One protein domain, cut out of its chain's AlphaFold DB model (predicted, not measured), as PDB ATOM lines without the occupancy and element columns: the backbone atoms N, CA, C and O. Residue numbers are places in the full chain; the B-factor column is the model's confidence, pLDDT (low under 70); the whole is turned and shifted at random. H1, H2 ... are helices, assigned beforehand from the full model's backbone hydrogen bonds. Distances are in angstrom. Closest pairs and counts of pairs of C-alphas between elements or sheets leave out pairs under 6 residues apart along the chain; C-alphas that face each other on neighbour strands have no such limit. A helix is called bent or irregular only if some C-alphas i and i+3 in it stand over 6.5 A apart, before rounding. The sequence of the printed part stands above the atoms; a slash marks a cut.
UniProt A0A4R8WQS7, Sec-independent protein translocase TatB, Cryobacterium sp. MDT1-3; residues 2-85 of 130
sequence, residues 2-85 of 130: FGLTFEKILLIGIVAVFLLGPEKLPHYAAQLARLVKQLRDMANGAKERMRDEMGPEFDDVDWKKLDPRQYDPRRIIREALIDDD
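Overview. This is residues 2 to 85 of the 130 residues of the protein "Sec-independent protein translocase TatB" of Cryobacterium sp. MDT1-3 (UniProt A0A4R8WQS7). A flat, open frame of helices shaped like a wide U: the long helix H2 forms the base, H1 makes an arm beside the first residues of H2, and past a kink near residue 53 of H2 the backbone turns and runs on through the short H3 and a loop to H4, which make the other arm. The middle of the frame is empty, and no two helices touch. The printed part has 84 residues, with four named helices in the order H1, H2, H3, H4 and no named strand; the class is all helix. The whole is extended, with a radius of gyration of the C-alphas of 21.1 A, and its C-alphas span 57 by 44 by 13 A along the three main axes.

Arrangement. The first helix, H1, residues 6 to 20, is joined by a tight link of 4 residues to H2, residues 25 to 59. H1 and H2 are close but not clearly touching; their closest C-alphas, those of Val 17 and Leu 25, are 6.9 A apart. They run opposite ways at a steep tilt of 65 degrees. H2 has a kink of 103 degrees near residue 53 and is irregular: C-alphas 53 and 56 are 9.5 A apart. A tight link of 3 residues joins H2 to H3, residues 63 to 66, yet these two are apart. H3 is followed, after a short link of 6 residues, by H4, residues 73 to 85, and is apart from it. H1 is apart from H3 and H4, and H2 is apart from H4. In H1 every O i to N i+4 pair is within hydrogen-bond range; in H2 27 of 31 are, in H4 7 of 9, and H3 is too short for such a pair.

Along the chain. H1 begins at C-alpha 6, (167.030, 171.555, 140.462), and is 21.0 A long from first to last C-alpha. H2, the longest helix with 35 residues, begins at C-alpha 25, (167.677, 153.779, 149.842), and measures 40.3 A. H3 has four residues. H4 measures 20.2 A and ends at C-alpha 85, (177.943, 180.812, 100.534); it is irregular, but only just, with C-alphas 82 and 85 at 6.8 A.

Size, cuts and confidence. The two C-alphas farthest apart, those of Glu 23 and Asp 85, are 62.4 A apart. Residues 60 to 85, of which 63 to 66 belong to H3 and 73 to 85 to H4, stand free. The printed part has no cut, and no link is long. The mean pLDDT of the printed part is 78.9, and residues 54 to 85 are under 70.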
ATOM      1  N   PHE A   2     158.957 169.922 130.669       75.44
ATOM      2  CA  PHE A   2     158.713 169.637 132.087       75.44
ATOM      3  C   PHE A   2     159.489 170.655 132.925       75.44
ATOM      4  O   PHE A   2     160.705 170.751 132.799       75.44
ATOM      5  N   GLY A   3     158.795 171.444 133.745       83.25
ATOM      6  CA  GLY A   3     159.401 172.468 134.597       83.25
ATOM      7  C   GLY A   3     160.153 171.871 135.786       83.25
ATOM      8  O   GLY A   3     159.882 172.281 136.910       83.25
ATOM      9  N   LEU A   4     161.019 170.882 135.555       88.31
ATOM     10  CA  LEU A   4     161.885 170.224 136.530       88.31
ATOM     11  C   LEU A   4     163.122 171.093 136.761       88.31
ATOM     12  O   LEU A   4     164.141 170.961 136.090       88.31
ATOM     13  N   THR A   5     163.009 172.018 137.704       93.62
ATOM     14  CA  THR A   5     164.150 172.770 138.223       93.62
ATOM     15  C   THR A   5     164.920 171.917 139.232       93.62
ATOM     16  O   THR A   5     164.373 170.965 139.794       93.62
ATOM     17  N   PHE A   6     166.188 172.260 139.484       94.75
ATOM     18  CA  PHE A   6     167.030 171.555 140.462       94.75
ATOM     19  C   PHE A   6     166.346 171.422 141.832       94.75
ATOM     20  O   PHE A   6     166.310 170.338 142.408       94.75
ATOM     21  N   GLU A   7     165.712 172.499 142.296       95.25
ATOM     22  CA  GLU A   7     164.913 172.528 143.525       95.25
ATOM     23  C   GLU A   7     163.824 171.445 143.554       95.25
ATOM     24  O   GLU A   7     163.666 170.745 144.551       95.25
ATOM     25  N   LYS A   8     163.096 171.249 142.449       95.00
ATOM     26  CA  LYS A   8     162.027 170.243 142.373       95.00
ATOM     27  C   LYS A   8     162.578 168.825 142.366       95.00
ATOM     28  O   LYS A   8     161.972 167.946 142.967       95.00
ATOM     29  N   ILE A   9     163.722 168.598 141.718       96.00
ATOM     30  CA  ILE A   9     164.406 167.299 141.771       96.00
ATOM     31  C   ILE A   9     164.844 166.999 143.209       96.00
ATOM     32  O   ILE A   9     164.624 165.889 143.688       96.00
ATOM     33  N   LEU A  10     165.395 167.990 143.918       96.12
ATOM     34  CA  LEU A  10     165.770 167.845 145.324       96.12
ATOM     35  C   LEU A  10     164.546 167.541 146.203       96.12
ATOM     36  O   LEU A  10     164.593 166.611 147.006       96.12
ATOM     37  N   LEU A  11     163.437 168.262 146.004       96.12
ATOM     38  CA  LEU A  11     162.182 168.030 146.721       96.12
ATOM     39  C   LEU A  11     161.655 166.607 146.499       96.12
ATOM     40  O   LEU A  11     161.314 165.920 147.459       96.12
ATOM     41  N   ILE A  12     161.632 166.137 145.248       95.56
ATOM     42  CA  ILE A  12     161.228 164.764 144.913       95.56
ATOM     43  C   ILE A  12     162.162 163.752 145.584       95.56
ATOM     44  O   ILE A  12     161.688 162.756 146.125       95.56
ATOM     45  N   GLY A  13     163.472 164.015 145.596       95.12
ATOM     46  CA  GLY A  13     164.451 163.178 146.286       95.12
ATOM     47  C   GLY A  13     164.157 163.053 147.780       95.12
ATOM     48  O   GLY A  13     164.116 161.944 148.304       95.12
ATOM     49  N   ILE A  14     163.873 164.169 148.453       96.12
ATOM     50  CA  ILE A  14     163.503 164.184 149.874       96.12
ATOM     51  C   ILE A  14     162.215 163.382 150.108       96.12
ATOM     52  O   ILE A  14     162.178 162.524 150.989       96.12
ATOM     53  N   VAL A  15     161.173 163.601 149.301       96.62
ATOM     54  CA  VAL A  15     159.910 162.847 149.407       96.62
ATOM     55  C   VAL A  15     160.144 161.348 149.202       96.62
ATOM     56  O   VAL A  15     159.614 160.537 149.960       96.62
ATOM     57  N   ALA A  16     160.973 160.964 148.230       95.19
ATOM     58  CA  ALA A  16     161.324 159.569 147.985       95.19
ATOM     59  C   ALA A  16     162.075 158.941 149.172       95.19
ATOM     60  O   ALA A  16     161.787 157.800 149.531       95.19
ATOM     61  N   VAL A  17     162.984 159.685 149.816       95.19
ATOM     62  CA  VAL A  17     163.670 159.256 151.049       95.19
ATOM     63  C   VAL A  17     162.674 158.983 152.166       95.19
ATOM     64  O   VAL A  17     162.799 157.966 152.842       95.19
ATOM     65  N   PHE A  18     161.670 159.838 152.346       95.50
ATOM     66  CA  PHE A  18     160.640 159.613 153.359       95.50
ATOM     67  C   PHE A  18     159.729 158.425 153.029       95.50
ATOM     68  O   PHE A  18     159.415 157.648 153.926       95.50
ATOM     69  N   LEU A  19     159.338 158.248 151.763       94.44
ATOM     70  CA  LEU A  19     158.472 157.142 151.335       94.44
ATOM     71  C   LEU A  19     159.148 155.771 151.455       94.44
ATOM     72  O   LEU A  19     158.530 154.817 151.918       94.44
ATOM     73  N   LEU A  20     160.400 155.658 151.002       91.94
ATOM     74  CA  LEU A  20     161.148 154.393 151.005       91.94
ATOM     75  C   LEU A  20     161.878 154.146 152.334       91.94
ATOM     76  O   LEU A  20     162.177 153.000 152.672       91.94
ATOM     77  N   GLY A  21     162.183 155.216 153.067       93.25
ATOM     78  CA  GLY A  21     163.027 155.221 154.254       93.25
ATOM     79  C   GLY A  21     164.515 155.450 153.918       93.25
ATOM     80  O   GLY A  21     165.061 154.771 153.037       93.25
ATOM     81  N   PRO A  22     165.218 156.343 154.647       92.12
ATOM     82  CA  PRO A  22     166.629 156.662 154.396       92.12
ATOM     83  C   PRO A  22     167.553 155.452 154.558       92.12
ATOM     84  O   PRO A  22     168.532 155.329 153.834       92.12
ATOM     85  N   GLU A  23     167.197 154.517 155.439       93.75
ATOM     86  CA  GLU A  23     167.959 153.290 155.691       93.75
ATOM     87  C   GLU A  23     167.928 152.306 154.508       93.75
ATOM     88  O   GLU A  23     168.860 151.531 154.297       93.75
ATOM     89  N   LYS A  24     166.847 152.304 153.714       93.38
ATOM     90  CA  LYS A  24     166.649 151.337 152.618       93.38
ATOM     91  C   LYS A  24     167.157 151.848 151.275       93.38
ATOM     92  O   LYS A  24     167.598 151.050 150.449       93.38
ATOM     93  N   LEU A  25     167.151 153.162 151.059       93.06
ATOM     94  CA  LEU A  25     167.677 153.779 149.842       93.06
ATOM     95  C   LEU A  25     169.110 153.370 149.464       93.06
ATOM     96  O   LEU A  25     169.296 152.977 148.313       93.06
ATOM     97  N   PRO A  26     170.121 153.411 150.358       92.75
ATOM     98  CA  PRO A  26     171.483 153.027 149.990       92.75
ATOM     99  C   PRO A  26     171.563 151.551 149.589       92.75
ATOM    100  O   PRO A  26     172.319 151.197 148.686       92.75
ATOM    101  N   HIS A  27     170.738 150.696 150.197       94.81
ATOM    102  CA  HIS A  27     170.650 149.288 149.829       94.81
ATOM    103  C   HIS A  27     170.117 149.111 148.400       94.81
ATOM    104  O   HIS A  27     170.755 148.438 147.588       94.81
ATOM    105  N   TYR A  28     168.998 149.755 148.057       94.31
ATOM    106  CA  TYR A  28     168.430 149.684 146.705       94.31
ATOM    107  C   TYR A  28     169.313 150.359 145.653       94.31
ATOM    108  O   TYR A  28     169.490 149.821 144.562       94.31
ATOM    109  N   ALA A  29     169.933 151.492 145.985       95.00
ATOM    110  CA  ALA A  29     170.899 152.151 145.114       95.00
ATOM    111  C   ALA A  29     172.097 151.236 144.822       95.00
ATOM    112  O   ALA A  29     172.525 151.129 143.673       95.00
ATOM    113  N   ALA A  30     172.600 150.516 145.829       96.62
ATOM    114  CA  ALA A  30     173.667 149.538 145.643       96.62
ATOM    115  C   ALA A  30     173.229 148.358 144.760       96.62
ATOM    116  O   ALA A  30     174.006 147.911 143.916       96.62
ATOM    117  N   GLN A  31     171.997 147.862 144.912       96.69
ATOM    118  CA  GLN A  31     171.450 146.815 144.041       96.69
ATOM    119  C   GLN A  31     171.333 147.288 142.586       96.69
ATOM    120  O   GLN A  31     171.798 146.598 141.679       96.69
ATOM    121  N   LEU A  32     170.794 148.490 142.362       97.00
ATOM    122  CA  LEU A  32     170.706 149.092 141.034       97.00
ATOM    123  C   LEU A  32     172.095 149.299 140.422       97.00
ATOM    124  O   LEU A  32     172.310 148.964 139.262       97.00
ATOM    125  N   ALA A  33     173.062 149.790 141.198       97.31
ATOM    126  CA  ALA A  33     174.433 149.975 140.730       97.31
ATOM    127  C   ALA A  33     175.072 148.648 140.291       97.31
ATOM    128  O   ALA A  33     175.735 148.596 139.255       97.31
ATOM    129  N   ARG A  34     174.841 147.560 141.042       97.81
ATOM    130  CA  ARG A  34     175.294 146.212 140.664       97.81
ATOM    131  C   ARG A  34     174.639 145.747 139.367       97.81
ATOM    132  O   ARG A  34     175.352 145.268 138.492       97.81
ATOM    133  N   LEU A  35     173.328 145.944 139.219       98.00
ATOM    134  CA  LEU A  35     172.597 145.597 137.998       98.00
ATOM    135  C   LEU A  35     173.138 146.364 136.787       98.00
ATOM    136  O   LEU A  35     173.445 145.771 135.759       98.00
ATOM    137  N   VAL A  36     173.313 147.680 136.917       97.69
ATOM    138  CA  VAL A  36     173.855 148.532 135.851       97.69
ATOM    139  C   VAL A  36     175.273 148.105 135.476       97.69
ATOM    140  O   VAL A  36     175.612 148.084 134.294       97.69
ATOM    141  N   LYS A  37     176.103 147.737 136.458       97.12
ATOM    142  CA  LYS A  37     177.447 147.214 136.201       97.12
ATOM    143  C   LYS A  37     177.396 145.888 135.442       97.12
ATOM    144  O   LYS A  37     178.055 145.770 134.421       97.12
ATOM    145  N   GLN A  38     176.562 144.946 135.873       97.00
ATOM    146  CA  GLN A  38     176.387 143.664 135.184       97.00
ATOM    147  C   GLN A  38     175.887 143.844 133.748       97.00
ATOM    148  O   GLN A  38     176.426 143.231 132.833       97.00
ATOM    149  N   LEU A  39     174.902 144.721 133.533       97.19
ATOM    150  CA  LEU A  39     174.409 145.050 132.196       97.19
ATOM    151  C   LEU A  39     175.507 145.662 131.323       97.19
ATOM    152  O   LEU A  39     175.629 145.303 130.155       97.19
ATOM    153  N   ARG A  40     176.331 146.555 131.883       95.50
ATOM    154  CA  ARG A  40     177.483 147.140 131.187       95.50
ATOM    155  C   ARG A  40     178.519 146.084 130.820       95.50
ATOM    156  O   ARG A  40     178.975 146.069 129.683       95.50
ATOM    157  N   ASP A  41     178.874 145.213 131.756       95.88
ATOM    158  CA  ASP A  41     179.864 144.157 131.542       95.88
ATOM    159  C   ASP A  41     179.364 143.160 130.481       95.88
ATOM    160  O   ASP A  41     180.106 142.785 129.574       95.88
ATOM    161  N   MET A  42     178.073 142.814 130.519       94.75
ATOM    162  CA  MET A  42     177.418 141.985 129.507       94.75
ATOM    163  C   MET A  42     177.414 142.655 128.126       94.75
ATOM    164  O   MET A  42     177.750 142.002 127.138       94.75
ATOM    165  N   ALA A  43     177.074 143.946 128.049       92.94
ATOM    166  CA  ALA A  43     177.076 144.704 126.800       92.94
ATOM    167  C   ALA A  43     178.488 144.819 126.206       92.94
ATOM    168  O   ALA A  43     178.664 144.626 125.006       92.94
ATOM    169  N   ASN A  44     179.499 145.068 127.041       91.12
ATOM    170  CA  ASN A  44     180.897 145.109 126.616       91.12
ATOM    171  C   ASN A  44     181.369 143.742 126.107       91.12
ATOM    172  O   ASN A  44     181.961 143.669 125.036       91.12
ATOM    173  N   GLY A  45     181.055 142.655 126.820       90.31
ATOM    174  CA  GLY A  45     181.419 141.305 126.390       90.31
ATOM    175  C   GLY A  45     180.710 140.870 125.105       90.31
ATOM    176  O   GLY A  45     181.301 140.182 124.278       90.31
ATOM    177  N   ALA A  46     179.453 141.280 124.907       87.25
ATOM    178  CA  ALA A  46     178.750 141.077 123.643       87.25
ATOM    179  C   ALA A  46     179.393 141.888 122.512       87.25
ATOM    180  O   ALA A  46     179.627 141.339 121.444       87.25
ATOM    181  N   LYS A  47     179.740 143.158 122.765       80.81
ATOM    182  CA  LYS A  47     180.443 144.019 121.807       80.81
ATOM    183  C   LYS A  47     181.789 143.426 121.381       80.81
ATOM    184  O   LYS A  47     182.119 143.492 120.206       80.81
ATOM    185  N   GLU A  48     182.542 142.850 122.316       83.12
ATOM    186  CA  GLU A  48     183.844 142.231 122.043       83.12
ATOM    187  C   GLU A  48     183.704 140.992 121.152       83.12
ATOM    188  O   GLU A  48     184.295 140.958 120.081       83.12
ATOM    189  N   ARG A  49     182.806 140.055 121.498       80.62
ATOM    190  CA  ARG A  49     182.518 138.880 120.650       80.62
ATOM    191  C   ARG A  49     182.032 139.266 119.255       80.62
ATOM    192  O   ARG A  49     182.421 138.668 118.263       80.62
ATOM    193  N   MET A  50     181.184 140.286 119.186       72.62
ATOM    194  CA  MET A  50     180.608 140.754 117.933       72.62
ATOM    195  C   MET A  50     181.648 141.473 117.054       72.62
ATOM    196  O   MET A  50     181.587 141.362 115.833       72.62
ATOM    197  N   ARG A  51     182.647 142.131 117.665       73.50
ATOM    198  CA  ARG A  51     183.839 142.661 116.983       73.50
ATOM    199  C   ARG A  51     184.755 141.542 116.478       73.50
ATOM    200  O   ARG A  51     185.280 141.656 115.375       73.50
ATOM    201  N   ASP A  52     184.931 140.480 117.259       75.62
ATOM    202  CA  ASP A  52     185.798 139.350 116.901       75.62
ATOM    203  C   ASP A  52     185.221 138.513 115.742       75.62
ATOM    204  O   ASP A  52     185.976 138.015 114.910       75.62
ATOM    205  N   GLU A  53     183.890 138.391 115.648       72.44
ATOM    206  CA  GLU A  53     183.210 137.607 114.602       72.44
ATOM    207  C   GLU A  53     182.941 138.380 113.300       72.44
ATOM    208  O   GLU A  53     182.918 137.767 112.233       72.44
ATOM    209  N   MET A  54     182.747 139.704 113.345       64.50
ATOM    210  CA  MET A  54     182.483 140.511 112.138       64.50
ATOM    211  C   MET A  54     183.728 141.172 111.530       64.50
ATOM    212  O   MET A  54     183.657 141.705 110.424       64.50
ATOM    213  N   GLY A  55     184.885 141.114 112.198       62.69
ATOM    214  CA  GLY A  55     186.101 141.750 111.693       62.69
ATOM    215  C   GLY A  55     185.976 143.284 111.590       62.69
ATOM    216  O   GLY A  55     185.061 143.873 112.170       62.69
ATOM    217  N   PRO A  56     186.900 143.970 110.887       59.16
ATOM    218  CA  PRO A  56     187.014 145.437 110.871       59.16
ATOM    219  C   PRO A  56     185.770 146.202 110.375       59.16
ATOM    220  O   PRO A  56     185.712 147.414 110.547       59.16
ATOM    221  N   GLU A  57     184.747 145.523 109.849       55.25
ATOM    222  CA  GLU A  57     183.458 146.124 109.466       55.25
ATOM    223  C   GLU A  57     182.593 146.537 110.681       55.25
ATOM    224  O   GLU A  57     181.617 147.272 110.543       55.25
ATOM    225  N   PHE A  58     182.962 146.131 111.905       54.66
ATOM    226  CA  PHE A  58     182.289 146.566 113.138       54.66
ATOM    227  C   PHE A  58     182.610 148.022 113.542       54.66
ATOM    228  O   PHE A  58     181.878 148.614 114.341       54.66
ATOM    229  N   ASP A  59     183.686 148.603 112.996       56.34
ATOM    230  CA  ASP A  59     184.099 149.994 113.251       56.34
ATOM    231  C   ASP A  59     183.292 151.018 112.423       56.34
ATOM    232  O   ASP A  59     183.225 152.190 112.799       56.34
ATOM    233  N   ASP A  60     182.607 150.576 111.359       55.03
ATOM    234  CA  ASP A  60     181.749 151.421 110.511       55.03
ATOM    235  C   ASP A  60     180.323 151.585 111.062       55.03
ATOM    236  O   ASP A  60     179.541 152.414 110.583       55.03
ATOM    237  N   VAL A  61     179.959 150.834 112.110       55.16
ATOM    238  CA  VAL A  61     178.715 151.096 112.832       55.16
ATOM    239  C   VAL A  61     178.927 152.344 113.680       55.16
ATOM    240  O   VAL A  61     179.657 152.359 114.665       55.16
ATOM    241  N   ASP A  62     178.261 153.404 113.250       56.22
ATOM    242  CA  ASP A  62     178.320 154.799 113.680       56.22
ATOM    243  C   ASP A  62     177.906 155.049 115.156       56.22
ATOM    244  O   ASP A  62     177.072 155.897 115.474       56.22
ATOM    245  N   TRP A  63     178.484 154.327 116.119       53.72
ATOM    246  CA  TRP A  63     178.210 154.487 117.555       53.72
ATOM    247  C   TRP A  63     178.596 155.878 118.074       53.72
ATOM    248  O   TRP A  63     178.063 156.335 119.084       53.72
ATOM    249  N   LYS A  64     179.480 156.585 117.359       55.00
ATOM    250  CA  LYS A  64     179.833 157.987 117.623       55.00
ATOM    251  C   LYS A  64     178.676 158.955 117.352       55.00
ATOM    252  O   LYS A  64     178.601 159.980 118.023       55.00
ATOM    253  N   LYS A  65     177.748 158.624 116.442       54.38
ATOM    254  CA  LYS A  65     176.500 159.387 116.235       54.38
ATOM    255  C   LYS A  65     175.461 159.144 117.332       54.38
ATOM    256  O   LYS A  65     174.534 159.933 117.472       54.38
ATOM    257  N   LEU A  66     175.623 158.077 118.115       54.16
ATOM    258  CA  LEU A  66     174.747 157.713 119.232       54.16
ATOM    259  C   LEU A  66     175.296 158.141 120.602       54.16
ATOM    260  O   LEU A  66     174.614 157.930 121.604       54.16
ATOM    261  N   ASP A  67     176.487 158.748 120.675       57.38
ATOM    262  CA  ASP A  67     177.003 159.329 121.917       57.38
ATOM    263  C   ASP A  67     176.259 160.648 122.218       57.38
ATOM    264  O   ASP A  67     176.470 161.651 121.524       57.38
ATOM    265  N   PRO A  68     175.418 160.707 123.272       58.12
ATOM    266  CA  PRO A  68     174.627 161.895 123.599       58.12
ATOM    267  C   PRO A  68     175.486 163.116 123.946       58.12
ATOM    268  O   PRO A  68     174.978 164.234 123.998       58.12
ATOM    269  N   ARG A  69     176.780 162.917 124.232       60.03
ATOM    270  CA  ARG A  69     177.727 163.978 124.597       60.03
ATOM    271  C   ARG A  69     178.516 164.495 123.398       60.03
ATOM    272  O   ARG A  69     179.143 165.542 123.522       60.03
ATOM    273  N   GLN A  70     178.493 163.783 122.268       57.78
ATOM    274  CA  GLN A  70     179.151 164.193 121.022       57.78
ATOM    275  C   GLN A  70     178.181 164.766 119.982       57.78
ATOM    276  O   GLN A  70     178.606 165.120 118.881       57.78
ATOM    277  N   TYR A  71     176.907 164.956 120.347       54.53
ATOM    278  CA  TYR A  71     175.999 165.877 119.663       54.53
ATOM    279  C   TYR A  71     176.453 167.319 119.937       54.53
ATOM    280  O   TYR A  71     175.858 168.047 120.728       54.53
ATOM    281  N   ASP A  72     177.600 167.694 119.372       54.75
ATOM    282  CA  ASP A  72     178.242 168.980 119.604       54.75
ATOM    283  C   ASP A  72     177.538 170.040 118.735       54.75
ATOM    284  O   ASP A  72     177.731 170.066 117.512       54.75
ATOM    285  N   PRO A  73     176.702 170.923 119.317       61.09
ATOM    286  CA  PRO A  73     175.879 171.868 118.556       61.09
ATOM    287  C   PRO A  73     176.725 172.823 117.705       61.09
ATOM    288  O   PRO A  73     176.247 173.391 116.728       61.09
ATOM    289  N   ARG A  74     178.013 172.972 118.040       59.34
ATOM    290  CA  ARG A  74     178.971 173.788 117.293       59.34
ATOM    291  C   ARG A  74     179.284 173.220 115.909       59.34
ATOM    292  O   ARG A  74     179.580 174.012 115.020       59.34
ATOM    293  N   ARG A  75     179.225 171.893 115.706       64.06
ATOM    294  CA  ARG A  75     179.388 171.294 114.366       64.06
ATOM    295  C   ARG A  75     178.202 171.632 113.470       64.06
ATOM    296  O   ARG A  75     178.433 172.119 112.376       64.06
ATOM    297  N   ILE A  76     176.980 171.511 113.991       59.97
ATOM    298  CA  ILE A  76     175.739 171.845 113.270       59.97
ATOM    299  C   ILE A  76     175.745 173.317 112.828       59.97
ATOM    300  O   ILE A  76     175.391 173.627 111.697       59.97
ATOM    301  N   ILE A  77     176.202 174.227 113.696       62.91
ATOM    302  CA  ILE A  77     176.309 175.656 113.365       62.91
ATOM    303  C   ILE A  77     177.399 175.908 112.316       62.91
ATOM    304  O   ILE A  77     177.202 176.732 111.437       62.91
ATOM    305  N   ARG A  78     178.547 175.222 112.386       68.69
ATOM    306  CA  ARG A  78     179.619 175.372 111.386       68.69
ATOM    307  C   ARG A  78     179.227 174.810 110.026       68.69
ATOM    308  O   ARG A  78     179.561 175.431 109.031       68.69
ATOM    309  N   GLU A  79     178.518 173.687 109.988       62.19
ATOM    310  CA  GLU A  79     177.917 173.167 108.755       62.19
ATOM    311  C   GLU A  79     176.899 174.163 108.194       62.19
ATOM    312  O   GLU A  79     176.979 174.490 107.020       62.19
ATOM    313  N   ALA A  80     176.050 174.761 109.036       63.53
ATOM    314  CA  ALA A  80     175.121 175.806 108.600       63.53
ATOM    315  C   ALA A  80     175.803 177.117 108.159       63.53
ATOM    316  O   ALA A  80     175.196 177.879 107.424       63.53
ATOM    317  N   LEU A  81     177.030 177.402 108.613       61.47
ATOM    318  CA  LEU A  81     177.759 178.635 108.282       61.47
ATOM    319  C   LEU A  81     178.729 178.467 107.098       61.47
ATOM    320  O   LEU A  81     179.107 179.457 106.488       61.47
ATOM    321  N   ILE A  82     179.166 177.239 106.804       59.09
ATOM    322  CA  ILE A  82     180.066 176.914 105.682       59.09
ATOM    323  C   ILE A  82     179.268 176.590 104.409       59.09
ATOM    324  O   ILE A  82     179.767 176.828 103.315       59.09
ATOM    325  N   ASP A  83     178.032 176.096 104.537       53.16
ATOM    326  CA  ASP A  83     177.148 175.799 103.394       53.16
ATOM    327  C   ASP A  83     176.310 177.022 102.934       53.16
ATOM    328  O   ASP A  83     175.547 176.933 101.973       53.16
ATOM    329  N   ASP A  84     176.461 178.187 103.588       52.06
ATOM    330  CA  ASP A  84     175.675 179.412 103.325       52.06
ATOM    331  C   ASP A  84     176.348 180.418 102.367       52.06
ATOM    332  O   ASP A  84     175.862 181.529 102.181       52.06
ATOM    333  N   ASP A  85     177.426 180.029 101.674       50.84
ATOM    334  CA  ASP A  85     177.943 180.812 100.534       50.84
ATOM    335  C   ASP A  85     177.167 180.526  99.220       50.84
ATOM    336  O   ASP A  85     177.508 181.058  98.161       50.84
TER     337      ASP A  85